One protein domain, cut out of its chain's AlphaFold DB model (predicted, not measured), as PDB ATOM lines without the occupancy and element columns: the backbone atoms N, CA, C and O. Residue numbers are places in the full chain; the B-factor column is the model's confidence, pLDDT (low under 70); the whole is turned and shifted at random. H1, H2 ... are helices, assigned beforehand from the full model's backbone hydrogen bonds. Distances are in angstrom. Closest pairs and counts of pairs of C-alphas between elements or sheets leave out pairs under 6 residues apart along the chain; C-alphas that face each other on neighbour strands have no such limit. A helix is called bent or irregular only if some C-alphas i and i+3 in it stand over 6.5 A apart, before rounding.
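What this domain is: This is residues 3 to 75 of the 75 residues of the protein "Putative SAM dependent carboxyl methyltransferase" of Helianthus annuus (UniProt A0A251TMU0). One long helix, H3, bends partway along, and a shorter helix, H4, lies side by side with it across the bend; a long unnamed link, residues 46 to 64, folds back from the far end of H3 to the start of H4. Two short helical turns, H1 and H2, come before H3 at its other end, and H1 is well away from the pair of longer helices. The far end of H3 sticks out with residues 41 to 45. The printed part has 73 residues with four named helices, in the order H1, H2, H3, H4, and no named strand; the class is all helix. The whole is loose, with a radius of gyration of the C-alphas of 15.0 A, and elongated, spanning 43 by 24 by 18 A.

Where its parts are: H3, residues 23 to 45, was assigned as one helix by its hydrogen bonds but is bent: C-alphas 31 and 34 are 7.2 A apart. Its arm H3a, residues 23 to 31, begins at C-alpha 23 at (90.933, 79.002, 6.426) and is 12.3 A long; its arm H3b, residues 34 to 45, is 16.7 A long and ends at C-alpha 45 at (87.910, 47.032, -2.818). H4, residues 65 to 74, is 14.4 A long and ends at C-alpha 74 at (93.649, 61.833, -6.871). H1 holds residues 3 to 6 and H2 residues 18 to 21.

How they stand to each other: H3a and H3b stand at a steep tilt of 43 degrees. H3a touches H4, with the C-alphas of Glu 26 and Asn 65 closest at 6.0 A; they run the same way at a shallow tilt of 17 degrees. H3b touches H4 with residues 36 to 40 alone, and the closest C-alphas are those of Gln 36 and Leu 73, 7.3 A apart. These two also run the same way, at a shallow tilt of 34 degrees, only just short of steep. H2 and H3a meet only through their link. H2 and H4 are apart, but only just, with their closest C-alphas 8.1 A from each other. H1 is apart from H2, H3a, H3b and H4. Every O i to N i+4 pair is within hydrogen-bond range in H3a, H3b and H4; H1 and H2 are too short for such a pair.

The domain as a whole: The two C-alphas farthest apart are those of Glu 15 and His 46, at 44.9 A. The links H1 to H2 and H3 to H4 are long, with 11 and 19 residues, and the link H2 to H3 is tight. Residues 41 to 47 stand free, of which 41 to 45 belong to H3. The printed part has no cut and ends at Ile 75, the chain's last residue. Its mean pLDDT is 90.6, and residue 75 is the one printed residue under 70.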
ATOM      1  N   LEU A   3      68.396  83.028  -6.250       82.12
ATOM      2  CA  LEU A   3      69.018  82.960  -4.927       82.12
ATOM      3  C   LEU A   3      70.524  82.682  -4.994       82.12
ATOM      4  O   LEU A   3      71.272  83.330  -4.286       82.12
ATOM      5  N   ALA A   4      70.985  81.805  -5.891       74.62
ATOM      6  CA  ALA A   4      72.416  81.537  -6.077       74.62
ATOM      7  C   ALA A   4      73.197  82.749  -6.624       74.62
ATOM      8  O   ALA A   4      74.408  82.826  -6.454       74.62
ATOM      9  N   LYS A   5      72.512  83.706  -7.269       78.56
ATOM     10  CA  LYS A   5      73.123  84.977  -7.689       78.56
ATOM     11  C   LYS A   5      73.245  85.983  -6.543       78.56
ATOM     12  O   LYS A   5      73.980  86.947  -6.687       78.56
ATOM     13  N   ILE A   6      72.509  85.782  -5.450       87.12
ATOM     14  CA  ILE A   6      72.477  86.676  -4.284       87.12
ATOM     15  C   ILE A   6      73.317  86.086  -3.146       87.12
ATOM     16  O   ILE A   6      74.103  86.785  -2.520       87.12
ATOM     17  N   LEU A   7      73.161  84.788  -2.886       89.69
ATOM     18  CA  LEU A   7      73.884  84.047  -1.868       89.69
ATOM     19  C   LEU A   7      75.093  83.362  -2.504       89.69
ATOM     20  O   LEU A   7      74.999  82.240  -3.005       89.69
ATOM     21  N   HIS A   8      76.227  84.051  -2.476       90.81
ATOM     22  CA  HIS A   8      77.509  83.528  -2.924       90.81
ATOM     23  C   HIS A   8      78.634  83.992  -1.995       90.81
ATOM     24  O   HIS A   8      78.479  84.926  -1.210       90.81
ATOM     25  N   MET A   9      79.785  83.330  -2.091       94.25
ATOM     26  CA  MET A   9      80.994  83.749  -1.384       94.25
ATOM     27  C   MET A   9      81.589  85.013  -2.016       94.25
ATOM     28  O   MET A   9      81.376  85.269  -3.202       94.25
ATOM     29  N   ASN A  10      82.371  85.783  -1.253       94.75
ATOM     30  CA  ASN A  10      83.059  86.961  -1.787       94.75
ATOM     31  C   ASN A  10      83.951  86.583  -2.978       94.75
ATOM     32  O   ASN A  10      84.835  85.733  -2.861       94.75
ATOM     33  N   ILE A  11      83.697  87.235  -4.111       91.94
ATOM     34  CA  ILE A  11      84.327  86.954  -5.404       91.94
ATOM     35  C   ILE A  11      85.733  87.576  -5.451       91.94
ATOM     36  O   ILE A  11      86.027  88.532  -4.733       91.94
ATOM     37  N   GLY A  12      86.585  87.055  -6.335       92.25
ATOM     38  CA  GLY A  12      87.894  87.623  -6.662       92.25
ATOM     39  C   GLY A  12      89.030  87.047  -5.821       92.25
ATOM     40  O   GLY A  12      88.886  86.002  -5.189       92.25
ATOM     41  N   ASP A  13      90.162  87.742  -5.845       94.56
ATOM     42  CA  ASP A  13      91.437  87.362  -5.225       94.56
ATOM     43  C   ASP A  13      92.049  88.486  -4.362       94.56
ATOM     44  O   ASP A  13      93.186  88.381  -3.909       94.56
ATOM     45  N   GLY A  14      91.286  89.549  -4.088       95.69
ATOM     46  CA  GLY A  14      91.678  90.635  -3.183       95.69
ATOM     47  C   GLY A  14      91.647  90.238  -1.702       95.69
ATOM     48  O   GLY A  14      91.230  89.134  -1.343       95.69
ATOM     49  N   GLU A  15      92.050  91.145  -0.811       96.75
ATOM     50  CA  GLU A  15      92.193  90.838   0.623       96.75
ATOM     51  C   GLU A  15      90.907  90.377   1.312       96.75
ATOM     52  O   GLU A  15      90.987  89.566   2.219       96.75
ATOM     53  N   SER A  16      89.730  90.841   0.887       96.38
ATOM     54  CA  SER A  16      88.431  90.445   1.460       96.38
ATOM     55  C   SER A  16      87.749  89.291   0.713       96.38
ATOM     56  O   SER A  16      86.617  88.912   1.036       96.38
ATOM     57  N   SER A  17      88.415  88.736  -0.305       96.44
ATOM     58  CA  SER A  17      87.881  87.639  -1.107       96.44
ATOM     59  C   SER A  17      87.813  86.339  -0.312       96.44
ATOM     60  O   SER A  17      88.581  86.114   0.629       96.44
ATOM     61  N   TYR A  18      86.927  85.432  -0.727       96.94
ATOM     62  CA  TYR A  18      86.890  84.091  -0.154       96.94
ATOM     63  C   TYR A  18      88.220  83.358  -0.355       96.94
ATOM     64  O   TYR A  18      88.684  82.702   0.570       96.94
ATOM     65  N   ALA A  19      88.866  83.529  -1.514       96.06
ATOM     66  CA  ALA A  19      90.122  82.859  -1.839       96.06
ATOM     67  C   ALA A  19      91.240  83.117  -0.808       96.06
ATOM     68  O   ALA A  19      92.076  82.237  -0.606       96.06
ATOM     69  N   ASN A  20      91.222  84.276  -0.135       96.38
ATOM     70  CA  ASN A  20      92.201  84.654   0.892       96.38
ATOM     71  C   ASN A  20      91.691  84.517   2.339       96.38
ATOM     72  O   ASN A  20      92.485  84.637   3.267       96.38
ATOM     73  N   ASN A  21      90.399  84.240   2.561       96.88
ATOM     74  CA  ASN A  21      89.785  84.198   3.902       96.88
ATOM     75  C   ASN A  21      89.069  82.875   4.210       96.88
ATOM     76  O   ASN A  21      88.179  82.818   5.060       96.88
ATOM     77  N   SER A  22      89.431  81.792   3.522       97.25
ATOM     78  CA  SER A  22      88.731  80.505   3.604       97.25
ATOM     79  C   SER A  22      89.378  79.462   4.531       97.25
ATOM     80  O   SER A  22      89.193  78.256   4.334       97.25
ATOM     81  N   THR A  23      90.150  79.890   5.537       96.94
ATOM     82  CA  THR A  23      90.933  79.002   6.426       96.94
ATOM     83  C   THR A  23      90.060  78.057   7.260       96.94
ATOM     84  O   THR A  23      90.438  76.912   7.529       96.94
ATOM     85  N   VAL A  24      88.866  78.503   7.665       97.56
ATOM     86  CA  VAL A  24      87.925  77.669   8.436       97.56
ATOM     87  C   VAL A  24      87.421  76.505   7.580       97.56
ATOM     88  O   VAL A  24      87.390  75.361   8.036       97.56
ATOM     89  N   GLN A  25      87.083  76.778   6.318       97.44
ATOM     90  CA  GLN A  25      86.642  75.777   5.351       97.44
ATOM     91  C   GLN A  25      87.786  74.820   5.002       97.44
ATOM     92  O   GLN A  25      87.572  73.608   4.994       97.44
ATOM     93  N   GLU A  26      89.008  75.330   4.815       97.00
ATOM     94  CA  GLU A  26      90.201  74.494   4.613       97.00
ATOM     95  C   GLU A  26      90.413  73.530   5.789       97.00
ATOM     96  O   GLU A  26      90.641  72.333   5.600       97.00
ATOM     97  N   THR A  27      90.275  74.024   7.022       97.94
ATOM     98  CA  THR A  27      90.379  73.194   8.230       97.94
ATOM     99  C   THR A  27      89.316  72.096   8.245       97.94
ATOM    100  O   THR A  27      89.618  70.949   8.584       97.94
ATOM    101  N   GLY A  28      88.081  72.422   7.856       97.12
ATOM    102  CA  GLY A  28      86.999  71.448   7.705       97.12
ATOM    103  C   GLY A  28      87.337  70.358   6.683       97.12
ATOM    104  O   GLY A  28      87.240  69.172   7.002       97.12
ATOM    105  N   ILE A  29      87.824  70.751   5.502       95.94
ATOM    106  CA  ILE A  29      88.271  69.831   4.444       95.94
ATOM    107  C   ILE A  29      89.359  68.891   4.974       95.94
ATOM    108  O   ILE A  29      89.246  67.672   4.836       95.94
ATOM    109  N   ARG A  30      90.384  69.429   5.647       96.06
ATOM    110  CA  ARG A  30      91.494  68.637   6.205       96.06
ATOM    111  C   ARG A  30      91.031  67.642   7.267       96.06
ATOM    112  O   ARG A  30      91.504  66.509   7.285       96.06
ATOM    113  N   LYS A  31      90.078  68.027   8.120       97.00
ATOM    114  CA  LYS A  31      89.477  67.115   9.108       97.00
ATOM    115  C   LYS A  31      88.661  65.994   8.459       97.00
ATOM    116  O   LYS A  31      88.550  64.923   9.047       97.00
ATOM    117  N   ALA A  32      88.124  66.212   7.260       94.50
ATOM    118  CA  ALA A  32      87.370  65.209   6.514       94.50
ATOM    119  C   ALA A  32      88.255  64.219   5.724       94.50
ATOM    120  O   ALA A  32      87.750  63.193   5.265       94.50
ATOM    121  N   VAL A  33      89.565  64.473   5.594       93.50
ATOM    122  CA  VAL A  33      90.513  63.616   4.850       93.50
ATOM    123  C   VAL A  33      90.456  62.134   5.254       93.50
ATOM    124  O   VAL A  33      90.425  61.292   4.355       93.50
ATOM    125  N   PRO A  34      90.419  61.754   6.550       93.31
ATOM    126  CA  PRO A  34      90.379  60.341   6.931       93.31
ATOM    127  C   PRO A  34      89.152  59.607   6.372       93.31
ATOM    128  O   PRO A  34      89.269  58.468   5.921       93.31
ATOM    129  N   PHE A  35      87.995  60.273   6.339       92.50
ATOM    130  CA  PHE A  35      86.759  59.709   5.792       92.50
ATOM    131  C   PHE A  35      86.835  59.540   4.274       92.50
ATOM    132  O   PHE A  35      86.412  58.513   3.750       92.50
ATOM    133  N   GLN A  36      87.428  60.507   3.572       89.12
ATOM    134  CA  GLN A  36      87.620  60.433   2.119       89.12
ATOM    135  C   GLN A  36      88.537  59.264   1.739       89.12
ATOM    136  O   GLN A  36      88.196  58.476   0.858       89.12
ATOM    137  N   LYS A  37      89.650  59.075   2.461       89.69
ATOM    138  CA  LYS A  37      90.553  57.931   2.249       89.69
ATOM    139  C   LYS A  37      89.866  56.589   2.497       89.69
ATOM    140  O   LYS A  37      90.079  55.642   1.742       89.69
ATOM    141  N   LEU A  38      89.036  56.504   3.539       91.88
ATOM    142  CA  LEU A  38      88.254  55.301   3.823       91.88
ATOM    143  C   LEU A  38      87.278  54.986   2.681       91.88
ATOM    144  O   LEU A  38      87.192  53.834   2.258       91.88
ATOM    145  N   LEU A  39      86.591  56.006   2.158       89.25
ATOM    146  CA  LEU A  39      85.666  55.867   1.035       89.25
ATOM    147  C   LEU A  39      86.386  55.367  -0.224       89.25
ATOM    148  O   LEU A  39      85.960  54.374  -0.805       89.25
ATOM    149  N   ILE A  40      87.500  56.001  -0.609       88.38
ATOM    150  CA  ILE A  40      88.299  55.600  -1.781       88.38
ATOM    151  C   ILE A  40      88.762  54.153  -1.646       88.38
ATOM    152  O   ILE A  40      88.602  53.365  -2.575       88.38
ATOM    153  N   LYS A  41      89.273  53.767  -0.472       89.31
ATOM    154  CA  LYS A  41      89.680  52.381  -0.219       89.31
ATOM    155  C   LYS A  41      88.503  51.409  -0.363       89.31
ATOM    156  O   LYS A  41      88.671  50.331  -0.925       89.31
ATOM    157  N   GLY A  42      87.317  51.790   0.111       90.81
ATOM    158  CA  GLY A  42      86.089  51.017  -0.084       90.81
ATOM    159  C   GLY A  42      85.734  50.851  -1.563       90.81
ATOM    160  O   GLY A  42      85.522  49.730  -2.017       90.81
ATOM    161  N   LEU A  43      85.740  51.943  -2.331       88.31
ATOM    162  CA  LEU A  43      85.474  51.925  -3.774       88.31
ATOM    163  C   LEU A  43      86.483  51.048  -4.537       88.31
ATOM    164  O   LEU A  43      86.083  50.287  -5.418       88.31
ATOM    165  N   ALA A  44      87.763  51.093  -4.151       85.75
ATOM    166  CA  ALA A  44      88.808  50.243  -4.722       85.75
ATOM    167  C   ALA A  44      88.546  48.762  -4.442       85.75
ATOM    168  O   ALA A  44      88.592  47.950  -5.360       85.75
ATOM    169  N   ASN A  45      88.207  48.415  -3.199       89.25
ATOM    170  CA  ASN A  45      87.910  47.032  -2.818       89.25
ATOM    171  C   ASN A  45      86.695  46.451  -3.563       89.25
ATOM    172  O   ASN A  45      86.588  45.235  -3.706       89.25
ATOM    173  N   HIS A  46      85.781  47.307  -4.023       87.88
ATOM    174  CA  HIS A  46      84.609  46.919  -4.807       87.88
ATOM    175  C   HIS A  46      84.837  46.975  -6.327       87.88
ATOM    176  O   HIS A  46      83.876  46.803  -7.074       87.88
ATOM    177  N   ASN A  47      86.075  47.199  -6.794       82.88
ATOM    178  CA  ASN A  47      86.423  47.347  -8.213       82.88
ATOM    179  C   ASN A  47      85.564  48.402  -8.939       82.88
ATOM    180  O   ASN A  47      85.193  48.228 -10.096       82.88
ATOM    181  N   VAL A  48      85.214  49.498  -8.252       82.44
ATOM    182  CA  VAL A  48      84.401  50.584  -8.837       82.44
ATOM    183  C   VAL A  48      85.231  51.442  -9.798       82.44
ATOM    184  O   VAL A  48      84.697  52.047 -10.728       82.44
ATOM    185  N   PHE A  49      86.547  51.489  -9.589       81.75
ATOM    186  CA  PHE A  49      87.486  52.187 -10.459       81.75
ATOM    187  C   PHE A  49      87.758  51.344 -11.715       81.75
ATOM    188  O   PHE A  49      88.676  50.530 -11.738       81.75
ATOM    189  N   ASN A  50      86.924  51.523 -12.741       79.12
ATOM    190  CA  ASN A  50      87.188  51.040 -14.102       79.12
ATOM    191  C   ASN A  50      88.124  52.030 -14.837       79.12
ATOM    192  O   ASN A  50      88.853  52.790 -14.202       79.12
ATOM    193  N   ASP A  51      88.068  52.077 -16.171       82.56
ATOM    194  CA  ASP A  51      88.935  52.913 -17.022       82.56
ATOM    195  C   ASP A  51      88.883  54.421 -16.716       82.56
ATOM    196  O   ASP A  51      89.820  55.156 -17.028       82.56
ATOM    197  N   CYS A  52      87.793  54.906 -16.114       82.12
ATOM    198  CA  CYS A  52      87.632  56.305 -15.737       82.12
ATOM    199  C   CYS A  52      86.908  56.433 -14.395       82.12
ATOM    200  O   CYS A  52      85.820  55.885 -14.202       82.12
ATOM    201  N   PHE A  53      87.489  57.214 -13.486       83.62
ATOM    202  CA  PHE A  53      86.855  57.629 -12.243       83.62
ATOM    203  C   PHE A  53      86.517  59.115 -12.312       83.62
ATOM    204  O   PHE A  53      87.398  59.957 -12.470       83.62
ATOM    205  N   THR A  54      85.228  59.438 -12.211       87.56
ATOM    206  CA  THR A  54      84.737  60.817 -12.305       87.56
ATOM    207  C   THR A  54      84.301  61.317 -10.937       87.56
ATOM    208  O   THR A  54      83.548  60.647 -10.231       87.56
ATOM    209  N   VAL A  55      84.739  62.523 -10.587       88.25
ATOM    210  CA  VAL A  55      84.396  63.200  -9.334       88.25
ATOM    211  C   VAL A  55      83.953  64.626  -9.639       88.25
ATOM    212  O   VAL A  55      84.476  65.255 -10.556       88.25
ATOM    213  N   ALA A  56      83.008  65.145  -8.855       93.06
ATOM    214  CA  ALA A  56      82.585  66.538  -8.905       93.06
ATOM    215  C   ALA A  56      82.625  67.168  -7.506       93.06
ATOM    216  O   ALA A  56      82.130  66.580  -6.545       93.06
ATOM    217  N   ASP A  57      83.179  68.378  -7.411       93.50
ATOM    218  CA  ASP A  57      83.147  69.210  -6.205       93.50
ATOM    219  C   ASP A  57      81.993  70.221  -6.299       93.50
ATOM    220  O   ASP A  57      82.036  71.200  -7.053       93.50
ATOM    221  N   LEU A  58      80.908  69.944  -5.573       93.50
ATOM    222  CA  LEU A  58      79.679  70.732  -5.621       93.50
ATOM    223  C   LEU A  58      79.773  71.916  -4.656       93.50
ATOM    224  O   LEU A  58      79.752  71.743  -3.441       93.50
ATOM    225  N   GLY A  59      79.819  73.132  -5.203       91.62
ATOM    226  CA  GLY A  59      80.029  74.344  -4.405       91.62
ATOM    227  C   GLY A  59      81.506  74.692  -4.192       91.62
ATOM    228  O   GLY A  59      81.853  75.262  -3.162       91.62
ATOM    229  N   CYS A  60      82.353  74.392  -5.180       93.56
ATOM    230  CA  CYS A  60      83.810  74.590  -5.170       93.56
ATOM    231  C   CYS A  60      84.308  76.004  -4.802       93.56
ATOM    232  O   CYS A  60      85.439  76.152  -4.335       93.56
ATOM    233  N   SER A  61      83.474  77.042  -4.961       92.88
ATOM    234  CA  SER A  61      83.837  78.444  -4.708       92.88
ATOM    235  C   SER A  61      85.101  78.869  -5.490       92.88
ATOM    236  O   SER A  61      85.400  78.325  -6.549       92.88
ATOM    237  N   SER A  62      85.808  79.904  -5.029       89.25
ATOM    238  CA  SER A  62      87.074  80.390  -5.602       89.25
ATOM    239  C   SER A  62      88.273  80.025  -4.717       89.25
ATOM    240  O   SER A  62      88.129  79.818  -3.514       89.25
ATOM    241  N   GLY A  63      89.478  79.996  -5.290       89.81
ATOM    242  CA  GLY A  63      90.718  79.762  -4.543       89.81
ATOM    243  C   GLY A  63      91.138  78.291  -4.453       89.81
ATOM    244  O   GLY A  63      90.754  77.458  -5.270       89.81
ATOM    245  N   LYS A  64      91.995  77.973  -3.475       93.88
ATOM    246  CA  LYS A  64      92.755  76.706  -3.443       93.88
ATOM    247  C   LYS A  64      92.011  75.527  -2.811       93.88
ATOM    248  O   LYS A  64      92.438  74.391  -2.986       93.88
ATOM    249  N   ASN A  65      90.912  75.772  -2.097       96.00
ATOM    250  CA  ASN A  65      90.202  74.731  -1.347       96.00
ATOM    251  C   ASN A  65      89.698  73.589  -2.244       96.00
ATOM    252  O   ASN A  65      89.903  72.426  -1.909       96.00
ATOM    253  N   THR A  66      89.115  73.903  -3.405       94.94
ATOM    254  CA  THR A  66      88.661  72.878  -4.363       94.94
ATOM    255  C   THR A  66      89.823  72.041  -4.914       94.94
ATOM    256  O   THR A  66      89.736  70.819  -5.014       94.94
ATOM    257  N   LEU A  67      90.978  72.673  -5.159       94.31
ATOM    258  CA  LEU A  67      92.184  71.978  -5.617       94.31
ATOM    259  C   LEU A  67      92.768  71.075  -4.527       94.31
ATOM    260  O   LEU A  67      93.266  69.992  -4.833       94.31
ATOM    261  N   LEU A  68      92.687  71.485  -3.256       94.69
ATOM    262  CA  LEU A  68      93.062  70.641  -2.123       94.69
ATOM    263  C   LEU A  68      92.194  69.375  -2.074       94.69
ATOM    264  O   LEU A  68      92.745  68.287  -1.935       94.69
ATOM    265  N   VAL A  69      90.872  69.504  -2.240       93.00
ATOM    266  CA  VAL A  69      89.951  68.354  -2.314       93.00
ATOM    267  C   VAL A  69      90.323  67.435  -3.477       93.00
ATOM    268  O   VAL A  69      90.519  66.242  -3.262       93.00
ATOM    269  N   ALA A  70      90.504  67.980  -4.683       91.06
ATOM    270  CA  ALA A  70      90.923  67.192  -5.843       91.06
ATOM    271  C   ALA A  70      92.243  66.445  -5.580       91.06
ATOM    272  O   ALA A  70      92.359  65.263  -5.885       91.06
ATOM    273  N   SER A  71      93.207  67.105  -4.933       90.75
ATOM    274  CA  SER A  71      94.505  66.509  -4.593       90.75
ATOM    275  C   SER A  71      94.382  65.380  -3.567       90.75
ATOM    276  O   SER A  71      95.123  64.411  -3.641       90.75
ATOM    277  N   ILE A  72      93.449  65.473  -2.616       89.00
ATOM    278  CA  ILE A  72      93.194  64.402  -1.638       89.00
ATOM    279  C   ILE A  72      92.573  63.168  -2.304       89.00
ATOM    280  O   ILE A  72      92.785  62.057  -1.826       89.00
ATOM    281  N   LEU A  73      91.786  63.360  -3.368       83.81
ATOM    282  CA  LEU A  73      91.063  62.277  -4.037       83.81
ATOM    283  C   LEU A  73      91.869  61.596  -5.151       83.81
ATOM    284  O   LEU A  73      91.588  60.444  -5.474       83.81
ATOM    285  N   LEU A  74      92.831  62.306  -5.748       75.81
ATOM    286  CA  LEU A  74      93.649  61.833  -6.871       75.81
ATOM    287  C   LEU A  74      95.006  61.233  -6.454       75.81
ATOM    288  O   LEU A  74      95.719  60.727  -7.318       75.81
ATOM    289  N   ILE A  75      95.371  61.308  -5.169       60.53
ATOM    290  CA  ILE A  75      96.608  60.746  -4.590       60.53
ATOM    291  C   ILE A  75      96.258  59.555  -3.701       60.53
ATOM    292  O   ILE A  75      96.914  58.501  -3.851       60.53
TER     293      ILE A  75